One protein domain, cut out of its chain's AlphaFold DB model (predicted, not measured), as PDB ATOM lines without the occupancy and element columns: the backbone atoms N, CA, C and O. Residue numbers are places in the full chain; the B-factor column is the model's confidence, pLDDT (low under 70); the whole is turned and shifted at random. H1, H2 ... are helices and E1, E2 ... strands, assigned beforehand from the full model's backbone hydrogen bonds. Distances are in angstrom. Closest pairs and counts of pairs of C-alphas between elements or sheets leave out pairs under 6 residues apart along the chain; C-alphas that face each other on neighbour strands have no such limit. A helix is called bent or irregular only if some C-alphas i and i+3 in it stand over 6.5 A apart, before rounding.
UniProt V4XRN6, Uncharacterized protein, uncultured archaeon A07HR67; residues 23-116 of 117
ATOM      1  N   ASP A  23     231.822 157.250 136.893       46.75
ATOM      2  CA  ASP A  23     231.344 158.645 136.901       46.75
ATOM      3  C   ASP A  23     231.903 159.439 138.091       46.75
ATOM      4  O   ASP A  23     232.240 160.621 137.961       46.75
ATOM      5  N   GLY A  24     232.140 158.769 139.227       50.50
ATOM      6  CA  GLY A  24     232.829 159.361 140.379       50.50
ATOM      7  C   GLY A  24     234.221 159.905 140.035       50.50
ATOM      8  O   GLY A  24     234.646 160.905 140.604       50.50
ATOM      9  N   GLN A  25     234.908 159.320 139.048       51.94
ATOM     10  CA  GLN A  25     236.249 159.743 138.643       51.94
ATOM     11  C   GLN A  25     236.249 161.073 137.871       51.94
ATOM     12  O   GLN A  25     237.119 161.917 138.091       51.94
ATOM     13  N   ALA A  26     235.249 161.302 137.012       56.81
ATOM     14  CA  ALA A  26     235.071 162.582 136.324       56.81
ATOM     15  C   ALA A  26     234.687 163.692 137.315       56.81
ATOM     16  O   ALA A  26     235.227 164.797 137.252       56.81
ATOM     17  N   SER A  27     233.820 163.381 138.282       64.56
ATOM     18  CA  SER A  27     233.452 164.331 139.339       64.56
ATOM     19  C   SER A  27     234.595 164.607 140.309       64.56
ATOM     20  O   SER A  27     234.742 165.741 140.750       64.56
ATOM     21  N   ALA A  28     235.461 163.628 140.574       67.81
ATOM     22  CA  ALA A  28     236.683 163.834 141.345       67.81
ATOM     23  C   ALA A  28     237.665 164.777 140.629       67.81
ATOM     24  O   ALA A  28     238.207 165.677 141.261       67.81
ATOM     25  N   ALA A  29     237.840 164.647 139.309       74.81
ATOM     26  CA  ALA A  29     238.698 165.551 138.538       74.81
ATOM     27  C   ALA A  29     238.152 166.992 138.494       74.81
ATOM     28  O   ALA A  29     238.911 167.962 138.569       74.81
ATOM     29  N   VAL A  30     236.827 167.145 138.394       77.81
ATOM     30  CA  VAL A  30     236.161 168.455 138.477       77.81
ATOM     31  C   VAL A  30     236.283 169.034 139.890       77.81
ATOM     32  O   VAL A  30     236.605 170.213 140.033       77.81
ATOM     33  N   LEU A  31     236.110 168.210 140.927       79.69
ATOM     34  CA  LEU A  31     236.318 168.588 142.325       79.69
ATOM     35  C   LEU A  31     237.756 169.054 142.580       79.69
ATOM     36  O   LEU A  31     237.935 170.110 143.174       79.69
ATOM     37  N   ASP A  32     238.764 168.331 142.089       83.56
ATOM     38  CA  ASP A  32     240.181 168.697 142.234       83.56
ATOM     39  C   ASP A  32     240.487 170.060 141.605       83.56
ATOM     40  O   ASP A  32     241.249 170.864 142.152       83.56
ATOM     41  N   ARG A  33     239.890 170.336 140.440       83.25
ATOM     42  CA  ARG A  33     240.019 171.632 139.773       83.25
ATOM     43  C   ARG A  33     239.346 172.740 140.583       83.25
ATOM     44  O   ARG A  33     239.975 173.761 140.835       83.25
ATOM     45  N   ILE A  34     238.102 172.528 141.005       83.81
ATOM     46  CA  ILE A  34     237.332 173.508 141.781       83.81
ATOM     47  C   ILE A  34     238.016 173.797 143.113       83.81
ATOM     48  O   ILE A  34     238.176 174.955 143.481       83.81
ATOM     49  N   GLU A  35     238.473 172.768 143.824       82.25
ATOM     50  CA  GLU A  35     239.235 172.939 145.056       82.25
ATOM     51  C   GLU A  35     240.463 173.811 144.804       82.25
ATOM     52  O   GLU A  35     240.686 174.767 145.544       82.25
ATOM     53  N   ARG A  36     241.230 173.537 143.744       84.69
ATOM     54  CA  ARG A  36     242.414 174.327 143.394       84.69
ATOM     55  C   ARG A  36     242.077 175.786 143.085       84.69
ATOM     56  O   ARG A  36     242.798 176.665 143.545       84.69
ATOM     57  N   ASP A  37     240.996 176.042 142.356       85.44
ATOM     58  CA  ASP A  37     240.572 177.397 141.979       85.44
ATOM     59  C   ASP A  37     240.089 178.202 143.206       85.44
ATOM     60  O   ASP A  37     240.381 179.398 143.355       85.44
ATOM     61  N   LEU A  38     239.410 177.526 144.138       84.88
ATOM     62  CA  LEU A  38     238.920 178.107 145.391       84.88
ATOM     63  C   LEU A  38     239.998 178.217 146.480       84.88
ATOM     64  O   LEU A  38     239.830 178.980 147.434       84.88
ATOM     65  N   THR A  39     241.093 177.465 146.369       86.62
ATOM     66  CA  THR A  39     242.138 177.389 147.393       86.62
ATOM     67  C   THR A  39     243.203 178.460 147.201       86.62
ATOM     68  O   THR A  39     243.848 178.563 146.161       86.62
ATOM     69  N   VAL A  40     243.472 179.219 148.263       86.38
ATOM     70  CA  VAL A  40     244.597 180.154 148.349       86.38
ATOM     71  C   VAL A  40     245.424 179.801 149.577       86.38
ATOM     72  O   VAL A  40     244.935 179.890 150.704       86.38
ATOM     73  N   GLY A  41     246.673 179.377 149.368       84.81
ATOM     74  CA  GLY A  41     247.574 178.993 150.461       84.81
ATOM     75  C   GLY A  41     247.073 177.804 151.292       84.81
ATOM     76  O   GLY A  41     247.268 177.788 152.501       84.81
ATOM     77  N   GLY A  42     246.380 176.843 150.668       83.38
ATOM     78  CA  GLY A  42     245.804 175.675 151.356       83.38
ATOM     79  C   GLY A  42     244.469 175.936 152.066       83.38
ATOM     80  O   GLY A  42     243.968 175.059 152.765       83.38
ATOM     81  N   ILE A  43     243.889 177.131 151.899       85.31
ATOM     82  CA  ILE A  43     242.604 177.518 152.488       85.31
ATOM     83  C   ILE A  43     241.600 177.817 151.375       85.31
ATOM     84  O   ILE A  43     241.831 178.698 150.545       85.31
ATOM     85  N   VAL A  44     240.463 177.127 151.400       86.62
ATOM     86  CA  VAL A  44     239.323 177.360 150.510       86.62
ATOM     87  C   VAL A  44     238.638 178.671 150.890       86.62
ATOM     88  O   VAL A  44     238.276 178.890 152.052       86.62
ATOM     89  N   ARG A  45     238.462 179.552 149.903       86.38
ATOM     90  CA  ARG A  45     237.845 180.874 150.050       86.38
ATOM     91  C   ARG A  45     236.421 180.867 149.484       86.38
ATOM     92  O   ARG A  45     236.272 180.751 148.267       86.38
ATOM     93  N   PRO A  46     235.372 180.989 150.319       82.88
ATOM     94  CA  PRO A  46     233.991 180.974 149.842       82.88
ATOM     95  C   PRO A  46     233.674 182.141 148.900       82.88
ATOM     96  O   PRO A  46     232.875 181.970 147.989       82.88
ATOM     97  N   GLU A  47     234.331 183.294 149.047       84.12
ATOM     98  CA  GLU A  47     234.190 184.442 148.140       84.12
ATOM     99  C   GLU A  47     234.572 184.128 146.683       84.12
ATOM    100  O   GLU A  47     234.134 184.811 145.764       84.12
ATOM    101  N   ARG A  48     235.350 183.065 146.441       83.69
ATOM    102  CA  ARG A  48     235.702 182.615 145.088       83.69
ATOM    103  C   ARG A  48     234.673 181.678 144.463       83.69
ATOM    104  O   ARG A  48     234.791 181.361 143.287       83.69
ATOM    105  N   LEU A  49     233.649 181.249 145.203       82.75
ATOM    106  CA  LEU A  49     232.565 180.448 144.624       82.75
ATOM    107  C   LEU A  49     231.839 181.215 143.516       82.75
ATOM    108  O   LEU A  49     231.451 180.616 142.520       82.75
ATOM    109  N   GLU A  50     231.715 182.537 143.642       77.38
ATOM    110  CA  GLU A  50     231.057 183.378 142.639       77.38
ATOM    111  C   GLU A  50     231.794 183.374 141.294       77.38
ATOM    112  O   GLU A  50     231.153 183.409 140.250       77.38
ATOM    113  N   THR A  51     233.123 183.218 141.287       81.62
ATOM    114  CA  THR A  51     233.892 183.158 140.032       81.62
ATOM    115  C   THR A  51     233.668 181.855 139.268       81.62
ATOM    116  O   THR A  51     234.071 181.742 138.114       81.62
ATOM    117  N   LEU A  52     233.063 180.848 139.905       78.06
ATOM    118  CA  LEU A  52     232.700 179.598 139.246       78.06
ATOM    119  C   LEU A  52     231.387 179.718 138.473       78.06
ATOM    120  O   LEU A  52     231.180 178.912 137.572       78.06
ATOM    121  N   ALA A  53     230.519 180.689 138.785       71.69
ATOM    122  CA  ALA A  53     229.183 180.805 138.193       71.69
ATOM    123  C   ALA A  53     229.215 180.896 136.651       71.69
ATOM    124  O   ALA A  53     228.348 180.331 135.980       71.69
ATOM    125  N   ASP A  54     230.272 181.502 136.097       69.31
ATOM    126  CA  ASP A  54     230.501 181.686 134.654       69.31
ATOM    127  C   ASP A  54     230.984 180.419 133.916       69.31
ATOM    128  O   ASP A  54     231.246 180.439 132.708       69.31
ATOM    129  N   GLY A  55     231.154 179.295 134.617       71.06
ATOM    130  CA  GLY A  55     231.583 178.035 134.013       71.06
ATOM    131  C   GLY A  55     230.580 177.500 132.982       71.06
ATOM    132  O   GLY A  55     229.382 177.689 133.107       71.06
ATOM    133  N   ARG A  56     231.059 176.788 131.951       69.88
ATOM    134  CA  ARG A  56     230.199 176.229 130.882       69.88
ATOM    135  C   ARG A  56     229.528 174.898 131.228       69.88
ATOM    136  O   ARG A  56     228.617 174.481 130.522       69.88
ATOM    137  N   THR A  57     230.001 174.216 132.266       72.50
ATOM    138  CA  THR A  57     229.474 172.910 132.672       72.50
ATOM    139  C   THR A  57     228.396 173.114 133.729       72.50
ATOM    140  O   THR A  57     228.723 173.667 134.779       72.50
ATOM    141  N   PRO A  58     227.146 172.674 133.496       77.25
ATOM    142  CA  PRO A  58     226.093 172.804 134.488       77.25
ATOM    143  C   PRO A  58     226.431 171.957 135.722       77.25
ATOM    144  O   PRO A  58     226.507 170.730 135.657       77.25
ATOM    145  N   MET A  59     226.676 172.605 136.859       78.38
ATOM    146  CA  MET A  59     227.008 171.932 138.123       78.38
ATOM    147  C   MET A  59     226.578 172.766 139.329       78.38
ATOM    148  O   MET A  59     226.491 173.988 139.257       78.38
ATOM    149  N   THR A  60     226.331 172.102 140.451       82.56
ATOM    150  CA  THR A  60     226.133 172.731 141.755       82.56
ATOM    151  C   THR A  60     227.379 172.507 142.597       82.56
ATOM    152  O   THR A  60     227.792 171.368 142.810       82.56
ATOM    153  N   VAL A  61     227.958 173.585 143.115       82.19
ATOM    154  CA  VAL A  61     229.070 173.522 144.067       82.19
ATOM    155  C   VAL A  61     228.555 173.945 145.432       82.19
ATOM    156  O   VAL A  61     227.947 175.006 145.580       82.19
ATOM    157  N   GLU A  62     228.794 173.111 146.432       84.75
ATOM    158  CA  GLU A  62     228.450 173.368 147.821       84.75
ATOM    159  C   GLU A  62     229.704 173.331 148.682       84.75
ATOM    160  O   GLU A  62     230.485 172.386 148.649       84.75
ATOM    161  N   LEU A  63     229.863 174.352 149.510       85.75
ATOM    162  CA  LEU A  63     230.858 174.386 150.563       85.75
ATOM    163  C   LEU A  63     230.127 174.436 151.894       85.75
ATOM    164  O   LEU A  63     229.513 175.444 152.233       85.75
ATOM    165  N   ALA A  64     230.176 173.348 152.651       84.75
ATOM    166  CA  ALA A  64     229.505 173.240 153.935       84.75
ATOM    167  C   ALA A  64     230.522 173.296 155.076       84.75
ATOM    168  O   ALA A  64     231.544 172.614 155.072       84.75
ATOM    169  N   THR A  65     230.229 174.085 156.101       84.75
ATOM    170  CA  THR A  65     230.929 174.055 157.389       84.75
ATOM    171  C   THR A  65     229.904 173.872 158.499       84.75
ATOM    172  O   THR A  65     228.711 174.070 158.291       84.75
ATOM    173  N   LYS A  66     230.356 173.577 159.724       79.38
ATOM    174  CA  LYS A  66     229.452 173.497 160.887       79.38
ATOM    175  C   LYS A  66     228.698 174.799 161.186       79.38
ATOM    176  O   LYS A  66     227.738 174.774 161.942       79.38
ATOM    177  N   ARG A  67     229.174 175.935 160.666       79.25
ATOM    178  CA  ARG A  67     228.629 177.266 160.965       79.25
ATOM    179  C   ARG A  67     227.837 177.861 159.810       79.25
ATOM    180  O   ARG A  67     226.928 178.649 160.039       79.25
ATOM    181  N   ARG A  68     228.239 177.554 158.579       81.75
ATOM    182  CA  ARG A  68     227.718 178.194 157.375       81.75
ATOM    183  C   ARG A  68     227.882 177.286 156.168       81.75
ATOM    184  O   ARG A  68     228.887 176.581 156.057       81.75
ATOM    185  N   THR A  69     226.917 177.371 155.267       81.88
ATOM    186  CA  THR A  69     226.937 176.689 153.979       81.88
ATOM    187  C   THR A  69     226.856 177.732 152.879       81.88
ATOM    188  O   THR A  69     226.070 178.676 152.967       81.88
ATOM    189  N   TRP A  70     227.683 177.564 151.857       85.62
ATOM    190  CA  TRP A  70     227.670 178.351 150.635       85.62
ATOM    191  C   TRP A  70     227.321 177.426 149.478       85.62
ATOM    192  O   TRP A  70     227.807 176.298 149.418       85.62
ATOM    193  N   ARG A  71     226.479 177.899 148.561       83.12
ATOM    194  CA  ARG A  71     226.060 177.130 147.393       83.12
ATOM    195  C   ARG A  71     226.013 178.037 146.178       83.12
ATOM    196  O   ARG A  71     225.467 179.135 146.258       83.12
ATOM    197  N   VAL A  72     226.569 177.565 145.071       82.50
ATOM    198  CA  VAL A  72     226.544 178.262 143.785       82.50
ATOM    199  C   VAL A  72     226.162 177.284 142.682       82.50
ATOM    200  O   VAL A  72     226.583 176.124 142.678       82.50
ATOM    201  N   GLY A  73     225.316 177.756 141.773       80.12
ATOM    202  CA  GLY A  73     225.029 177.087 140.514       80.12
ATOM    203  C   GLY A  73     225.960 177.615 139.427       80.12
ATOM    204  O   GLY A  73     226.189 178.820 139.338       80.12
ATOM    205  N   VAL A  74     226.524 176.717 138.631       77.81
ATOM    206  CA  VAL A  74     227.459 177.017 137.543       77.81
ATOM    207  C   VAL A  74     226.808 176.658 136.214       77.81
ATOM    208  O   VAL A  74     226.075 175.672 136.140       77.81
ATOM    209  N   GLY A  75     227.069 177.432 135.158       69.44
ATOM    210  CA  GLY A  75     226.641 177.087 133.795       69.44
ATOM    211  C   GLY A  75     225.144 177.171 133.561       69.44
ATOM    212  O   GLY A  75     224.586 176.365 132.822       69.44
ATOM    213  N   GLY A  76     224.482 178.127 134.216       64.19
ATOM    214  CA  GLY A  76     223.036 178.329 134.105       64.19
ATOM    215  C   GLY A  76     222.199 177.279 134.840       64.19
ATOM    216  O   GLY A  76     220.976 177.400 134.873       64.19
ATOM    217  N   ALA A  77     222.831 176.284 135.475       64.56
ATOM    218  CA  ALA A  77     222.158 175.447 136.452       64.56
ATOM    219  C   ALA A  77     221.848 176.306 137.681       64.56
ATOM    220  O   ALA A  77     222.758 176.842 138.313       64.56
ATOM    221  N   GLY A  78     220.568 176.457 138.024       57.91
ATOM    222  CA  GLY A  78     220.196 177.029 139.315       57.91
ATOM    223  C   GLY A  78     220.774 176.173 140.450       57.91
ATOM    224  O   GLY A  78     220.861 174.949 140.294       57.91
ATOM    225  N   PRO A  79     221.188 176.770 141.584       60.19
ATOM    226  CA  PRO A  79     221.593 175.981 142.739       60.19
ATOM    227  C   PRO A  79     220.445 175.038 143.112       60.19
ATOM    228  O   PRO A  79     219.303 175.475 143.242       60.19
ATOM    229  N   ILE A  80     220.732 173.739 143.259       58.84
ATOM    230  CA  ILE A  80     219.712 172.781 143.709       58.84
ATOM    231  C   ILE A  80     219.207 173.255 145.075       58.84
ATOM    232  O   ILE A  80     220.010 173.434 145.989       58.84
ATOM    233  N   GLU A  81     217.902 173.460 145.224       47.56
ATOM    234  CA  GLU A  81     217.269 173.672 146.525       47.56
ATOM    235  C   GLU A  81     217.115 172.315 147.234       47.56
ATOM    236  O   GLU A  81     216.603 171.361 146.649       47.56
ATOM    237  N   GLY A  82     217.586 172.212 148.484       53.72
ATOM    238  CA  GLY A  82     217.590 170.963 149.267       53.72
ATOM    239  C   GLY A  82     218.984 170.379 149.525       53.72
ATOM    240  O   GLY A  82     219.994 170.954 149.121       53.72
ATOM    241  N   GLU A  83     219.064 169.275 150.265       52.56
ATOM    242  CA  GLU A  83     220.315 168.525 150.435       52.56
ATOM    243  C   GLU A  83     220.743 167.955 149.075       52.56
ATOM    244  O   GLU A  83     219.889 167.573 148.272       52.56
ATOM    245  N   LEU A  84     222.051 167.916 148.786       59.06
ATOM    246  CA  LEU A  84     222.610 167.285 147.576       59.06
ATOM    247  C   LEU A  84     222.476 165.746 147.628       59.06
ATOM    248  O   LEU A  84     223.373 165.016 147.217       59.06
ATOM    249  N   ASP A  85     221.353 165.256 148.148       47.16
ATOM    250  CA  ASP A  85     221.048 163.856 148.371       47.16
ATOM    251  C   ASP A  85     220.325 163.292 147.140       47.16
ATOM    252  O   ASP A  85     219.105 163.368 146.969       47.16
ATOM    253  N   GLY A  86     221.135 162.788 146.210       46.97
ATOM    254  CA  GLY A  86     220.874 161.579 145.423       46.97
ATOM    255  C   GLY A  86     219.749 161.542 144.381       46.97
ATOM    256  O   GLY A  86     219.806 160.685 143.508       46.97
ATOM    257  N   ARG A  87     218.730 162.414 144.390       48.09
ATOM    258  CA  ARG A  87     217.574 162.249 143.470       48.09
ATOM    259  C   ARG A  87     217.628 163.049 142.171       48.09
ATOM    260  O   ARG A  87     216.855 162.752 141.265       48.09
ATOM    261  N   ARG A  88     218.498 164.059 142.062       50.59
ATOM    262  CA  ARG A  88     218.640 164.880 140.836       50.59
ATOM    263  C   ARG A  88     220.078 165.172 140.407       50.59
ATOM    264  O   ARG A  88     220.273 165.608 139.281       50.59
ATOM    265  N   ALA A  89     221.068 164.935 141.264       54.41
ATOM    266  CA  ALA A  89     222.475 165.072 140.908       54.41
ATOM    267  C   ALA A  89     222.978 163.744 140.331       54.41
ATOM    268  O   ALA A  89     223.018 162.742 141.037       54.41
ATOM    269  N   THR A  90     223.337 163.731 139.046       55.75
ATOM    270  CA  THR A  90     223.813 162.526 138.347       55.75
ATOM    271  C   THR A  90     225.165 162.056 138.882       55.75
ATOM    272  O   THR A  90     225.487 160.872 138.800       55.75
ATOM    273  N   THR A  91     225.968 162.957 139.454       62.00
ATOM    274  CA  THR A  91     227.220 162.581 140.113       62.00
ATOM    275  C   THR A  91     227.600 163.586 141.190       62.00
ATOM    276  O   THR A  91     227.571 164.788 140.937       62.00
ATOM    277  N   VAL A  92     227.967 163.093 142.376       67.25
ATOM    278  CA  VAL A  92     228.398 163.903 143.523       67.25
ATOM    279  C   VAL A  92     229.786 163.442 143.964       67.25
ATOM    280  O   VAL A  92     230.008 162.247 144.139       67.25
ATOM    281  N   ALA A  93     230.714 164.380 144.136       76.06
ATOM    282  CA  ALA A  93     232.014 164.143 144.756       76.06
ATOM    283  C   ALA A  93     232.201 165.092 145.944       76.06
ATOM    284  O   ALA A  93     231.914 166.286 145.829       76.06
ATOM    285  N   ASP A  94     232.690 164.575 147.071       79.94
ATOM    286  CA  ASP A  94     232.935 165.346 148.287       79.94
ATOM    287  C   ASP A  94     234.366 165.195 148.823       79.94
ATOM    288  O   ASP A  94     235.027 164.172 148.634       79.94
ATOM    289  N   ARG A  95     234.875 166.247 149.474       80.69
ATOM    290  CA  ARG A  95     236.201 166.259 150.101       80.69
ATOM    291  C   ARG A  95     236.251 167.162 151.335       80.69
ATOM    292  O   ARG A  95     235.760 168.294 151.293       80.69
ATOM    293  N   PRO A  96     236.883 166.717 152.438       82.69
ATOM    294  CA  PRO A  96     237.141 167.578 153.584       82.69
ATOM    295  C   PRO A  96     238.174 168.656 153.238       82.69
ATOM    296  O   PRO A  96     239.254 168.345 152.746       82.69
ATOM    297  N   VAL A  97     237.872 169.910 153.565       85.62
ATOM    298  CA  VAL A  97     238.725 171.071 153.270       85.62
ATOM    299  C   VAL A  97     238.806 172.028 154.459       85.62
ATOM    300  O   VAL A  97     237.971 171.998 155.366       85.62
ATOM    301  N   THR A  98     239.802 172.908 154.449       89.12
ATOM    302  CA  THR A  98     239.891 174.032 155.389       89.12
ATOM    303  C   THR A  98     239.294 175.268 154.737       89.12
ATOM    304  O   THR A  98     239.743 175.678 153.674       89.12
ATOM    305  N   VAL A  99     238.293 175.868 155.375       87.31
ATOM    306  CA  VAL A  99     237.507 176.978 154.828       87.31
ATOM    307  C   VAL A  99     237.750 178.241 155.632       87.31
ATOM    308  O   VAL A  99     237.657 178.215 156.859       87.31
ATOM    309  N   ALA A 100     238.004 179.352 154.947       87.38
ATOM    310  CA  ALA A 100     237.985 180.667 155.565       87.38
ATOM    311  C   ALA A 100     236.544 181.120 155.805       87.38
ATOM    312  O   ALA A 100     235.777 181.267 154.860       87.38
ATOM    313  N   VAL A 101     236.174 181.348 157.062       84.75
ATOM    314  CA  VAL A 101     234.806 181.768 157.419       84.75
ATOM    315  C   VAL A 101     234.720 183.242 157.790       84.75
ATOM    316  O   VAL A 101     233.652 183.840 157.672       84.75
ATOM    317  N   ALA A 102     235.846 183.821 158.206       78.94
ATOM    318  CA  ALA A 102     236.019 185.232 158.513       78.94
ATOM    319  C   ALA A 102     237.496 185.632 158.292       78.94
ATOM    320  O   ALA A 102     238.356 184.754 158.134       78.94
ATOM    321  N   PRO A 103     237.832 186.935 158.275       78.31
ATOM    322  CA  PRO A 103     239.219 187.385 158.182       78.31
ATOM    323  C   PRO A 103     240.077 186.788 159.308       78.31
ATOM    324  O   PRO A 103     239.825 187.024 160.483       78.31
ATOM    325  N   GLY A 104     241.078 185.982 158.940       83.75
ATOM    326  CA  GLY A 104     241.955 185.289 159.892       83.75
ATOM    327  C   GLY A 104     241.350 184.056 160.579       83.75
ATOM    328  O   GLY A 104     242.056 183.402 161.340       83.75
ATOM    329  N   GLU A 105     240.092 183.693 160.301       84.62
ATOM    330  CA  GLU A 105     239.444 182.521 160.895       84.62
ATOM    331  C   GLU A 105     239.221 181.410 159.865       84.62
ATOM    332  O   GLU A 105     238.588 181.607 158.821       84.62
ATOM    333  N   THR A 106     239.696 180.210 160.197       86.62
ATOM    334  CA  THR A 106     239.522 179.006 159.381       86.62
ATOM    335  C   THR A 106     238.850 177.893 160.167       86.62
ATOM    336  O   THR A 106     239.191 177.657 161.325       86.62
ATOM    337  N   VAL A 107     237.953 177.150 159.524       88.31
ATOM    338  CA  VAL A 107     237.315 175.964 160.109       88.31
ATOM    339  C   VAL A 107     237.354 174.798 159.132       88.31
ATOM    340  O   VAL A 107     237.483 174.980 157.924       88.31
ATOM    341  N   ARG A 108     237.198 173.581 159.650       86.81
ATOM    342  CA  ARG A 108     237.031 172.400 158.806       86.81
ATOM    343  C   ARG A 108     235.638 172.400 158.175       86.81
ATOM    344  O   ARG A 108     234.634 172.531 158.880       86.81
ATOM    345  N   GLY A 109     235.601 172.231 156.863       87.88
ATOM    346  CA  GLY A 109     234.396 172.084 156.063       87.88
ATOM    347  C   GLY A 109     234.473 170.876 155.139       87.88
ATOM    348  O   GLY A 109     235.429 170.098 155.170       87.88
ATOM    349  N   VAL A 110     233.443 170.733 154.322       86.31
ATOM    350  CA  VAL A 110     233.334 169.739 153.263       86.31
ATOM    351  C   VAL A 110     232.969 170.488 151.992       86.31
ATOM    352  O   VAL A 110     231.984 171.225 151.961       86.31
ATOM    353  N   LEU A 111     233.792 170.327 150.964       83.94
ATOM    354  CA  LEU A 111     233.497 170.774 149.613       83.94
ATOM    355  C   LEU A 111     232.793 169.629 148.893       83.94
ATOM    356  O   LEU A 111     233.294 168.509 148.892       83.94
ATOM    357  N   ARG A 112     231.643 169.910 148.295       82.94
ATOM    358  CA  ARG A 112     230.833 168.977 147.520       82.94
ATOM    359  C   ARG A 112     230.587 169.568 146.143       82.94
ATOM    360  O   ARG A 112     230.270 170.748 146.013       82.94
ATOM    361  N   VAL A 113     230.707 168.747 145.115       79.50
ATOM    362  CA  VAL A 113     230.444 169.134 143.731       79.50
ATOM    363  C   VAL A 113     229.483 168.126 143.141       79.50
ATOM    364  O   VAL A 113     229.749 166.927 143.159       79.50
ATOM    365  N   ALA A 114     228.371 168.626 142.621       76.69
ATOM    366  CA  ALA A 114     227.355 167.853 141.937       76.69
ATOM    367  C   ALA A 114     227.293 168.283 140.470       76.69
ATOM    368  O   ALA A 114     226.953 169.428 140.183       76.69
ATOM    369  N   VAL A 115     227.615 167.391 139.536       72.69
ATOM    370  CA  VAL A 115     227.547 167.690 138.096       72.69
ATOM    371  C   VAL A 115     226.169 167.301 137.560       72.69
ATOM    372  O   VAL A 115     225.671 166.208 137.847       72.69
ATOM    373  N   HIS A 116     225.554 168.201 136.790       69.38
ATOM    374  CA  HIS A 116     224.301 167.938 136.082       69.38
ATOM    375  C   HIS A 116     224.603 167.455 134.665       69.38
ATOM    376  O   HIS A 116     225.556 167.922 134.036       69.38
TER     377      HIS A 116
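AT A GLANCE: This is residues 23 to 116 of the 117 residues of an uncharacterized protein of uncultured archaeon A07HR67 (UniProt V4XRN6). A twisted four-stranded sheet has one helix, H1, packed slantwise over one face, in two layers; the long hairpin of E3 and E4 is bent. The printed part has 94 residues, with H1, E1, E2, E3, E4 in chain order and an antiparallel sheet ordered E2 E1 E4 E3. The class is mixed; the whole is compact, radius of gyration of the C-alphas 12.3 A, spanning 36 by 23 by 23 A.

HOW THE PARTS SIT: H1, residues 23 to 38, has every O i to N i+4 pair within hydrogen-bond range. Its height over the sheet is 7.6 A, and its closest C-alphas to E3, residues 91 to 102, are Ser 27 and Ala 93, 5.6 A apart. Within hydrogen-bond range are N 63 and O 70, 2.8 A, in the hairpin of E1, residues 59 to 65, and E2, residues 69 to 74; N 62 and O 112, 2.8 A, between E1 and E4, residues 105 to 115; and N 97 and O 109, 2.9 A, between E3 and E4.

IN THESE COORDINATES: H1 begins at C-alpha 23 (231.344, 158.645, 136.901) and measures 22.5 A. E3, 30.5 A, bends at residue 96; E4, 29.7 A, bends at 108 and ends at C-alpha 115 (227.547, 167.690, 138.096).

THE WHOLE: The printed part has no cut. The links H1 to E1 and E2 to E3 are long. Residues 75 to 92 are among those under pLDDT 70.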